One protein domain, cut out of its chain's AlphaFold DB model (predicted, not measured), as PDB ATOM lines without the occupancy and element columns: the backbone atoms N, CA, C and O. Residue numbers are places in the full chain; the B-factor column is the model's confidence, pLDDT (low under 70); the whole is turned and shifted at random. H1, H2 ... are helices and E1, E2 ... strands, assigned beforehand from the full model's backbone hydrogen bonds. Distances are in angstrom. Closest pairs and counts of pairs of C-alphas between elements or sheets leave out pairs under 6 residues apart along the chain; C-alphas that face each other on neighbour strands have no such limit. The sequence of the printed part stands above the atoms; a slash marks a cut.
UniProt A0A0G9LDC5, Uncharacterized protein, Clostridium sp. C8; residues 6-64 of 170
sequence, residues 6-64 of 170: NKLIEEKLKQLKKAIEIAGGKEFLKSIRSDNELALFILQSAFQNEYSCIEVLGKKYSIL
ATOM      1  N   ASN A   6     190.598  86.459 228.463       82.00
ATOM      2  CA  ASN A   6     190.936  87.296 229.605       82.00
ATOM      3  C   ASN A   6     189.857  87.190 230.681       82.00
ATOM      4  O   ASN A   6     188.815  87.847 230.613       82.00
ATOM      5  N   LYS A   7     190.166  86.418 231.728       85.31
ATOM      6  CA  LYS A   7     189.282  86.175 232.878       85.31
ATOM      7  C   LYS A   7     188.750  87.451 233.530       85.31
ATOM      8  O   LYS A   7     187.626  87.463 234.025       85.31
ATOM      9  N   LEU A   8     189.538  88.531 233.551       87.25
ATOM     10  CA  LEU A   8     189.085  89.804 234.110       87.25
ATOM     11  C   LEU A   8     187.975  90.409 233.244       87.25
ATOM     12  O   LEU A   8     186.979  90.883 233.784       87.25
ATOM     13  N   ILE A   9     188.135  90.387 231.919       86.38
ATOM     14  CA  ILE A   9     187.139  90.919 230.982       86.38
ATOM     15  C   ILE A   9     185.873  90.067 231.022       86.38
ATOM     16  O   ILE A   9     184.785  90.625 231.142       86.38
ATOM     17  N   GLU A  10     186.001  88.741 231.014       87.88
ATOM     18  CA  GLU A  10     184.863  87.827 231.169       87.88
ATOM     19  C   GLU A  10     184.057  88.132 232.436       87.88
ATOM     20  O   GLU A  10     182.833  88.256 232.390       87.88
ATOM     21  N   GLU A  11     184.731  88.319 233.575       90.25
ATOM     22  CA  GLU A  11     184.047  88.663 234.819       90.25
ATOM     23  C   GLU A  11     183.356  90.027 234.716       90.25
ATOM     24  O   GLU A  11     182.204  90.169 235.126       90.25
ATOM     25  N   LYS A  12     183.990  91.037 234.109       91.00
ATOM     26  CA  LYS A  12     183.349  92.346 233.892       91.00
ATOM     27  C   LYS A  12     182.117  92.245 232.991       91.00
ATOM     28  O   LYS A  12     181.111  92.884 233.301       91.00
ATOM     29  N   LEU A  13     182.154  91.419 231.948       92.19
ATOM     30  CA  LEU A  13     181.006  91.162 231.077       92.19
ATOM     31  C   LEU A  13     179.879  90.457 231.836       92.19
ATOM     32  O   LEU A  13     178.731  90.883 231.740       92.19
ATOM     33  N   LYS A  14     180.187  89.464 232.681       92.94
ATOM     34  CA  LYS A  14     179.193  88.830 233.568       92.94
ATOM     35  C   LYS A  14     178.548  89.837 234.515       92.94
ATOM     36  O   LYS A  14     177.334  89.817 234.712       92.94
ATOM     37  N   GLN A  15     179.335  90.735 235.106       95.19
ATOM     38  CA  GLN A  15     178.811  91.790 235.979       95.19
ATOM     39  C   GLN A  15     177.927  92.781 235.212       95.19
ATOM     40  O   GLN A  15     176.892  93.197 235.733       95.19
ATOM     41  N   LEU A  16     178.290  93.112 233.971       95.00
ATOM     42  CA  LEU A  16     177.485  93.963 233.100       95.00
ATOM     43  C   LEU A  16     176.175  93.283 232.683       95.00
ATOM     44  O   LEU A  16     175.130  93.919 232.758       95.00
ATOM     45  N   LYS A  17     176.191  91.993 232.332       95.19
ATOM     46  CA  LYS A  17     174.970  91.227 232.025       95.19
ATOM     47  C   LYS A  17     173.966  91.287 233.173       95.19
ATOM     48  O   LYS A  17     172.814  91.647 232.959       95.19
ATOM     49  N   LYS A  18     174.426  91.050 234.408       96.19
ATOM     50  CA  LYS A  18     173.594  91.200 235.618       96.19
ATOM     51  C   LYS A  18     173.005  92.608 235.724       96.19
ATOM     52  O   LYS A  18     171.839  92.767 236.058       96.19
ATOM     53  N   ALA A  19     173.810  93.632 235.446       95.94
ATOM     54  CA  ALA A  19     173.377  95.021 235.519       95.94
ATOM     55  C   ALA A  19     172.316  95.381 234.464       95.94
ATOM     56  O   ALA A  19     171.328  96.031 234.797       95.94
ATOM     57  N   ILE A  20     172.492  94.914 233.225       94.75
ATOM     58  CA  ILE A  20     171.511  95.065 232.140       94.75
ATOM     59  C   ILE A  20     170.197  94.377 232.522       94.75
ATOM     60  O   ILE A  20     169.127  94.956 232.354       94.75
ATOM     61  N   GLU A  21     170.267  93.167 233.078       95.25
ATOM     62  CA  GLU A  21     169.082  92.425 233.510       95.25
ATOM     63  C   GLU A  21     168.299  93.178 234.599       95.25
ATOM     64  O   GLU A  21     167.091  93.351 234.473       95.25
ATOM     65  N   ILE A  22     168.985  93.715 235.619       94.75
ATOM     66  CA  ILE A  22     168.376  94.517 236.704       94.75
ATOM     67  C   ILE A  22     167.703  95.794 236.174       94.75
ATOM     68  O   ILE A  22     166.767  96.294 236.798       94.75
ATOM     69  N   ALA A  23     168.157  96.327 235.036       93.56
ATOM     70  CA  ALA A  23     167.526  97.468 234.375       93.56
ATOM     71  C   ALA A  23     166.272  97.087 233.562       93.56
ATOM     72  O   ALA A  23     165.555  97.975 233.109       93.56
ATOM     73  N   GLY A  24     165.995  95.792 233.371       92.31
ATOM     74  CA  GLY A  24     164.915  95.280 232.518       92.31
ATOM     75  C   GLY A  24     165.363  94.895 231.107       92.31
ATOM     76  O   GLY A  24     164.532  94.650 230.237       92.31
ATOM     77  N   GLY A  25     166.670  94.807 230.857       92.31
ATOM     78  CA  GLY A  25     167.250  94.537 229.540       92.31
ATOM     79  C   GLY A  25     167.281  93.059 229.153       92.31
ATOM     80  O   GLY A  25     168.185  92.641 228.433       92.31
ATOM     81  N   LYS A  26     166.328  92.245 229.619       92.00
ATOM     82  CA  LYS A  26     166.275  90.806 229.309       92.00
ATOM     83  C   LYS A  26     166.239  90.539 227.804       92.00
ATOM     84  O   LYS A  26     166.988  89.695 227.321       92.00
ATOM     85  N   GLU A  27     165.414  91.273 227.059       89.44
ATOM     86  CA  GLU A  27     165.321  91.117 225.600       89.44
ATOM     87  C   GLU A  27     166.609  91.555 224.887       89.44
ATOM     88  O   GLU A  27     167.039  90.896 223.942       89.44
ATOM     89  N   PHE A  28     167.292  92.587 225.396       90.88
ATOM     90  CA  PHE A  28     168.629  92.950 224.917       90.88
ATOM     91  C   PHE A  28     169.629  91.813 225.159       90.88
ATOM     92  O   PHE A  28     170.396  91.457 224.276       90.88
ATOM     93  N   LEU A  29     169.614  91.181 226.333       91.81
ATOM     94  CA  LEU A  29     170.517  90.063 226.612       91.81
ATOM     95  C   LEU A  29     170.226  88.834 225.749       91.81
ATOM     96  O   LEU A  29     171.162  88.126 225.394       91.81
ATOM     97  N   LYS A  30     168.963  88.592 225.378       89.50
ATOM     98  CA  LYS A  30     168.589  87.511 224.451       89.50
ATOM     99  C   LYS A  30     169.100  87.740 223.028       89.50
ATOM    100  O   LYS A  30     169.326  86.763 222.317       89.50
ATOM    101  N   SER A  31     169.266  88.993 222.597       88.50
ATOM    102  CA  SER A  31     169.802  89.292 221.262       88.50
ATOM    103  C   SER A  31     171.317  89.070 221.168       88.50
ATOM    104  O   SER A  31     171.833  88.866 220.071       88.50
ATOM    105  N   ILE A  32     172.011  89.035 222.311       87.94
ATOM    106  CA  ILE A  32     173.448  88.784 222.426       87.94
ATOM    107  C   ILE A  32     173.708  87.279 222.568       87.94
ATOM    108  O   ILE A  32     173.396  86.663 223.588       87.94
ATOM    109  N   ARG A  33     174.351  86.672 221.569       81.75
ATOM    110  CA  ARG A  33     174.598  85.221 221.511       81.75
ATOM    111  C   ARG A  33     175.857  84.790 222.256       81.75
ATOM    112  O   ARG A  33     176.008  83.612 222.566       81.75
ATOM    113  N   SER A  34     176.782  85.713 222.526       84.69
ATOM    114  CA  SER A  34     178.039  85.408 223.221       84.69
ATOM    115  C   SER A  34     178.617  86.604 223.983       84.69
ATOM    116  O   SER A  34     178.304  87.756 223.694       84.69
ATOM    117  N   ASP A  35     179.513  86.334 224.939       85.50
ATOM    118  CA  ASP A  35     180.282  87.381 225.630       85.50
ATOM    119  C   ASP A  35     181.122  88.218 224.651       85.50
ATOM    120  O   ASP A  35     181.233  89.434 224.808       85.50
ATOM    121  N   ASN A  36     181.642  87.589 223.590       84.94
ATOM    122  CA  ASN A  36     182.396  88.278 222.543       84.94
ATOM    123  C   ASN A  36     181.529  89.285 221.777       84.94
ATOM    124  O   ASN A  36     182.014  90.362 221.449       84.94
ATOM    125  N   GLU A  37     180.255  88.977 221.514       87.38
ATOM    126  CA  GLU A  37     179.336  89.925 220.865       87.38
ATOM    127  C   GLU A  37     179.072  91.149 221.746       87.38
ATOM    128  O   GLU A  37     179.132  92.274 221.255       87.38
ATOM    129  N   LEU A  38     178.866  90.954 223.055       88.19
ATOM    130  CA  LEU A  38     178.702  92.072 223.991       88.19
ATOM    131  C   LEU A  38     179.958  92.946 224.051       88.19
ATOM    132  O   LEU A  38     179.871  94.171 224.053       88.19
ATOM    133  N   ALA A  39     181.133  92.324 224.090       87.62
ATOM    134  CA  ALA A  39     182.393  93.050 224.101       87.62
ATOM    135  C   ALA A  39     182.630  93.820 222.797       87.62
ATOM    136  O   ALA A  39     183.047  94.975 222.840       87.62
ATOM    137  N   LEU A  40     182.334  93.209 221.645       86.12
ATOM    138  CA  LEU A  40     182.425  93.864 220.343       86.12
ATOM    139  C   LEU A  40     181.479  95.061 220.255       86.12
ATOM    140  O   LEU A  40     181.917  96.114 219.806       86.12
ATOM    141  N   PHE A  41     180.242  94.929 220.736       85.94
ATOM    142  CA  PHE A  41     179.288  96.037 220.815       85.94
ATOM    143  C   PHE A  41     179.871  97.220 221.604       85.94
ATOM    144  O   PHE A  41     179.897  98.346 221.115       85.94
ATOM    145  N   ILE A  42     180.429  96.954 222.789       86.12
ATOM    146  CA  ILE A  42     181.040  97.987 223.640       86.12
ATOM    147  C   ILE A  42     182.242  98.644 222.949       86.12
ATOM    148  O   ILE A  42     182.379  99.868 222.972       86.12
ATOM    149  N   LEU A  43     183.117  97.840 222.336       83.75
ATOM    150  CA  LEU A  43     184.310  98.327 221.643       83.75
ATOM    151  C   LEU A  43     183.948  99.174 220.422       83.75
ATOM    152  O   LEU A  43     184.534 100.234 220.230       83.75
ATOM    153  N   GLN A  44     182.983  98.732 219.613       82.25
ATOM    154  CA  GLN A  44     182.523  99.468 218.436       82.25
ATOM    155  C   GLN A  44     182.004 100.851 218.818       82.25
ATOM    156  O   GLN A  44     182.441 101.835 218.224       82.25
ATOM    157  N   SER A  45     181.166 100.939 219.854       78.06
ATOM    158  CA  SER A  45     180.699 102.231 220.354       78.06
ATOM    159  C   SER A  45     181.861 103.116 220.818       78.06
ATOM    160  O   SER A  45     181.928 104.283 220.443       78.06
ATOM    161  N   ALA A  46     182.830 102.554 221.552       78.25
ATOM    162  CA  ALA A  46     183.998 103.304 222.013       78.25
ATOM    163  C   ALA A  46     184.859 103.857 220.857       78.25
ATOM    164  O   ALA A  46     185.344 104.982 220.944       78.25
ATOM    165  N   PHE A  47     185.035 103.099 219.767       77.44
ATOM    166  CA  PHE A  47     185.800 103.541 218.593       77.44
ATOM    167  C   PHE A  47     185.062 104.564 217.722       77.44
ATOM    168  O   PHE A  47     185.708 105.321 217.000       77.44
ATOM    169  N   GLN A  48     183.731 104.615 217.784       77.69
ATOM    170  CA  GLN A  48     182.915 105.568 217.025       77.69
ATOM    171  C   GLN A  48     182.799 106.947 217.705       77.69
ATOM    172  O   GLN A  48     182.083 107.807 217.201       77.69
ATOM    173  N   ASN A  49     183.507 107.188 218.822       60.06
ATOM    174  CA  ASN A  49     183.342 108.369 219.690       60.06
ATOM    175  C   ASN A  49     181.894 108.579 220.179       60.06
ATOM    176  O   ASN A  49     181.540 109.653 220.668       60.06
ATOM    177  N   GLU A  50     181.061 107.543 220.096       63.91
ATOM    178  CA  GLU A  50     179.736 107.525 220.692       63.91
ATOM    179  C   GLU A  50     179.861 106.967 222.113       63.91
ATOM    180  O   GLU A  50     180.549 105.974 222.361       63.91
ATOM    181  N   TYR A  51     179.203 107.594 223.092       62.44
ATOM    182  CA  TYR A  51     179.101 106.980 224.413       62.44
ATOM    183  C   TYR A  51     178.399 105.630 224.250       62.44
ATOM    184  O   TYR A  51     177.264 105.584 223.777       62.44
ATOM    185  N   SER A  52     179.074 104.539 224.629       68.56
ATOM    186  CA  SER A  52     178.511 103.188 224.594       68.56
ATOM    187  C   SER A  52     177.305 103.122 225.530       68.56
ATOM    188  O   SER A  52     177.444 102.921 226.744       68.56
ATOM    189  N   CYS A  53     176.130 103.355 224.963       83.31
ATOM    190  CA  CYS A  53     174.866 103.391 225.668       83.31
ATOM    191  C   CYS A  53     174.061 102.148 225.312       83.31
ATOM    192  O   CYS A  53     173.943 101.777 224.147       83.31
ATOM    193  N   ILE A  54     173.484 101.521 226.328       88.00
ATOM    194  CA  ILE A  54     172.559 100.407 226.173       88.00
ATOM    195  C   ILE A  54     171.161 100.956 226.404       88.00
ATOM    196  O   ILE A  54     170.881 101.544 227.451       88.00
ATOM    197  N   GLU A  55     170.291 100.794 225.414       88.81
ATOM    198  CA  GLU A  55     168.894 101.184 225.534       88.81
ATOM    199  C   GLU A  55     168.084 100.052 226.168       88.81
ATOM    200  O   GLU A  55     168.046  98.930 225.663       88.81
ATOM    201  N   VAL A  56     167.446 100.350 227.296       88.19
ATOM    202  CA  VAL A  56     166.601  99.426 228.048       88.19
ATOM    203  C   VAL A  56     165.308 100.148 228.399       88.19
ATOM    204  O   VAL A  56     165.342 101.203 229.031       88.19
ATOM    205  N   LEU A  57     164.167  99.589 227.983       86.31
ATOM    206  CA  LEU A  57     162.831 100.142 228.260       86.31
ATOM    207  C   LEU A  57     162.701 101.634 227.879       86.31
ATOM    208  O   LEU A  57     162.166 102.439 228.638       86.31
ATOM    209  N   GLY A  58     163.249 102.016 226.717       84.19
ATOM    210  CA  GLY A  58     163.227 103.393 226.202       84.19
ATOM    211  C   GLY A  58     164.170 104.371 226.915       84.19
ATOM    212  O   GLY A  58     164.135 105.571 226.639       84.19
ATOM    213  N   LYS A  59     165.019 103.894 227.836       87.88
ATOM    214  CA  LYS A  59     166.049 104.692 228.512       87.88
ATOM    215  C   LYS A  59     167.436 104.260 228.064       87.88
ATOM    216  O   LYS A  59     167.751 103.074 228.044       87.88
ATOM    217  N   LYS A  60     168.286 105.234 227.742       90.19
ATOM    218  CA  LYS A  60     169.696 105.001 227.423       90.19
ATOM    219  C   LYS A  60     170.515 105.012 228.706       90.19
ATOM    220  O   LYS A  60     170.450 105.978 229.458       90.19
ATOM    221  N   TYR A  61     171.288 103.955 228.922       90.81
ATOM    222  CA  TYR A  61     172.191 103.824 230.056       90.81
ATOM    223  C   TYR A  61     173.632 103.716 229.587       90.81
ATOM    224  O   TYR A  61     173.963 102.862 228.765       90.81
ATOM    225  N   SER A  62     174.516 104.504 230.181       91.69
ATOM    226  CA  SER A  62     175.945 104.216 230.136       91.69
ATOM    227  C   SER A  62     176.268 102.945 230.931       91.69
ATOM    228  O   SER A  62     175.565 102.554 231.870       91.69
ATOM    229  N   ILE A  63     177.405 102.321 230.616       91.19
ATOM    230  CA  ILE A  63     177.914 101.160 231.365       91.19
ATOM    231  C   ILE A  63     178.071 101.490 232.859       91.19
ATOM    232  O   ILE A  63     177.740 100.673 233.720       91.19
ATOM    233  N   LEU A  64     178.546 102.695 233.187       90.69
ATOM    234  CA  LEU A  64     178.735 103.122 234.575       90.69
ATOM    235  C   LEU A  64     177.408 103.242 235.333       90.69
ATOM    236  O   LEU A  64     177.347 102.862 236.502       90.69
TER     237      LEU A  64
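Overview. This is residues 6 to 64 of the 170 residues of an uncharacterized protein of Clostridium sp. C8 (UniProt A0A0G9LDC5). Look for a long helix, H1, along one side, with H3 standing about square to it from near H1's first half and a small strand hairpin, E1 and E2, across the open space from H1. The short helix H2 folds back beside H1's last residues. You will find 59 printed residues, mostly helix, in the order H1, H2, H3, E1, E2, with the two strands in one antiparallel sheet, E1 - E2. The whole is compact, with a radius of gyration of the C-alphas of 11.0 A and spans of 31 by 25 by 20 A.

Arrangement. Begin with H1, residues 7 to 22, whose residues 17 to 21 alone touch H2, residues 26 to 31; the closest C-alphas, of Lys 17 and Leu 29, are 7.1 A apart. These two helices run opposite ways at a steep tilt of 51 degrees. Residues 10 to 13 of H1 touch residues 35 to 39 of H3, residues 35 to 47, about perpendicular at 88 degrees, closest at the C-alphas of Leu 13 and Asp 35, 6.7 A. H2 and H3 are apart. In H1, H2 and H3 every O i to N i+4 pair is within hydrogen-bond range. Then find E1, residues 53 to 56, and E2, residues 59 to 62, an antiparallel hairpin at 144 degrees, with N 54 and O 61 at 2.8 A and N 61 and O 54 at 2.9 A. The closest C-alphas of H1 and E1, Ile 20 and Val 56, are 7.7 A apart; E2 is apart from H1, H2 and H3.

Along the chain. Find C-alpha 7 at (189.282, 86.175, 232.878); from there H1 runs 22.8 A. H2 is 8.9 A long, and H3 runs 18.5 A from C-alpha 35 at (180.282, 87.381, 225.630). E1 is 9.5 A long, and E2 runs 10.0 A to C-alpha 62 at (175.945, 104.216, 230.136).

Size, cuts and confidence. The C-alphas farthest apart, of Asn 6 and Gly 58, are 32.2 A apart. The printed part has no cut, and its four links between elements are tight. The model's confidence is low at residues 49 to 52, under 70, against a mean pLDDT of the printed part of 86.7.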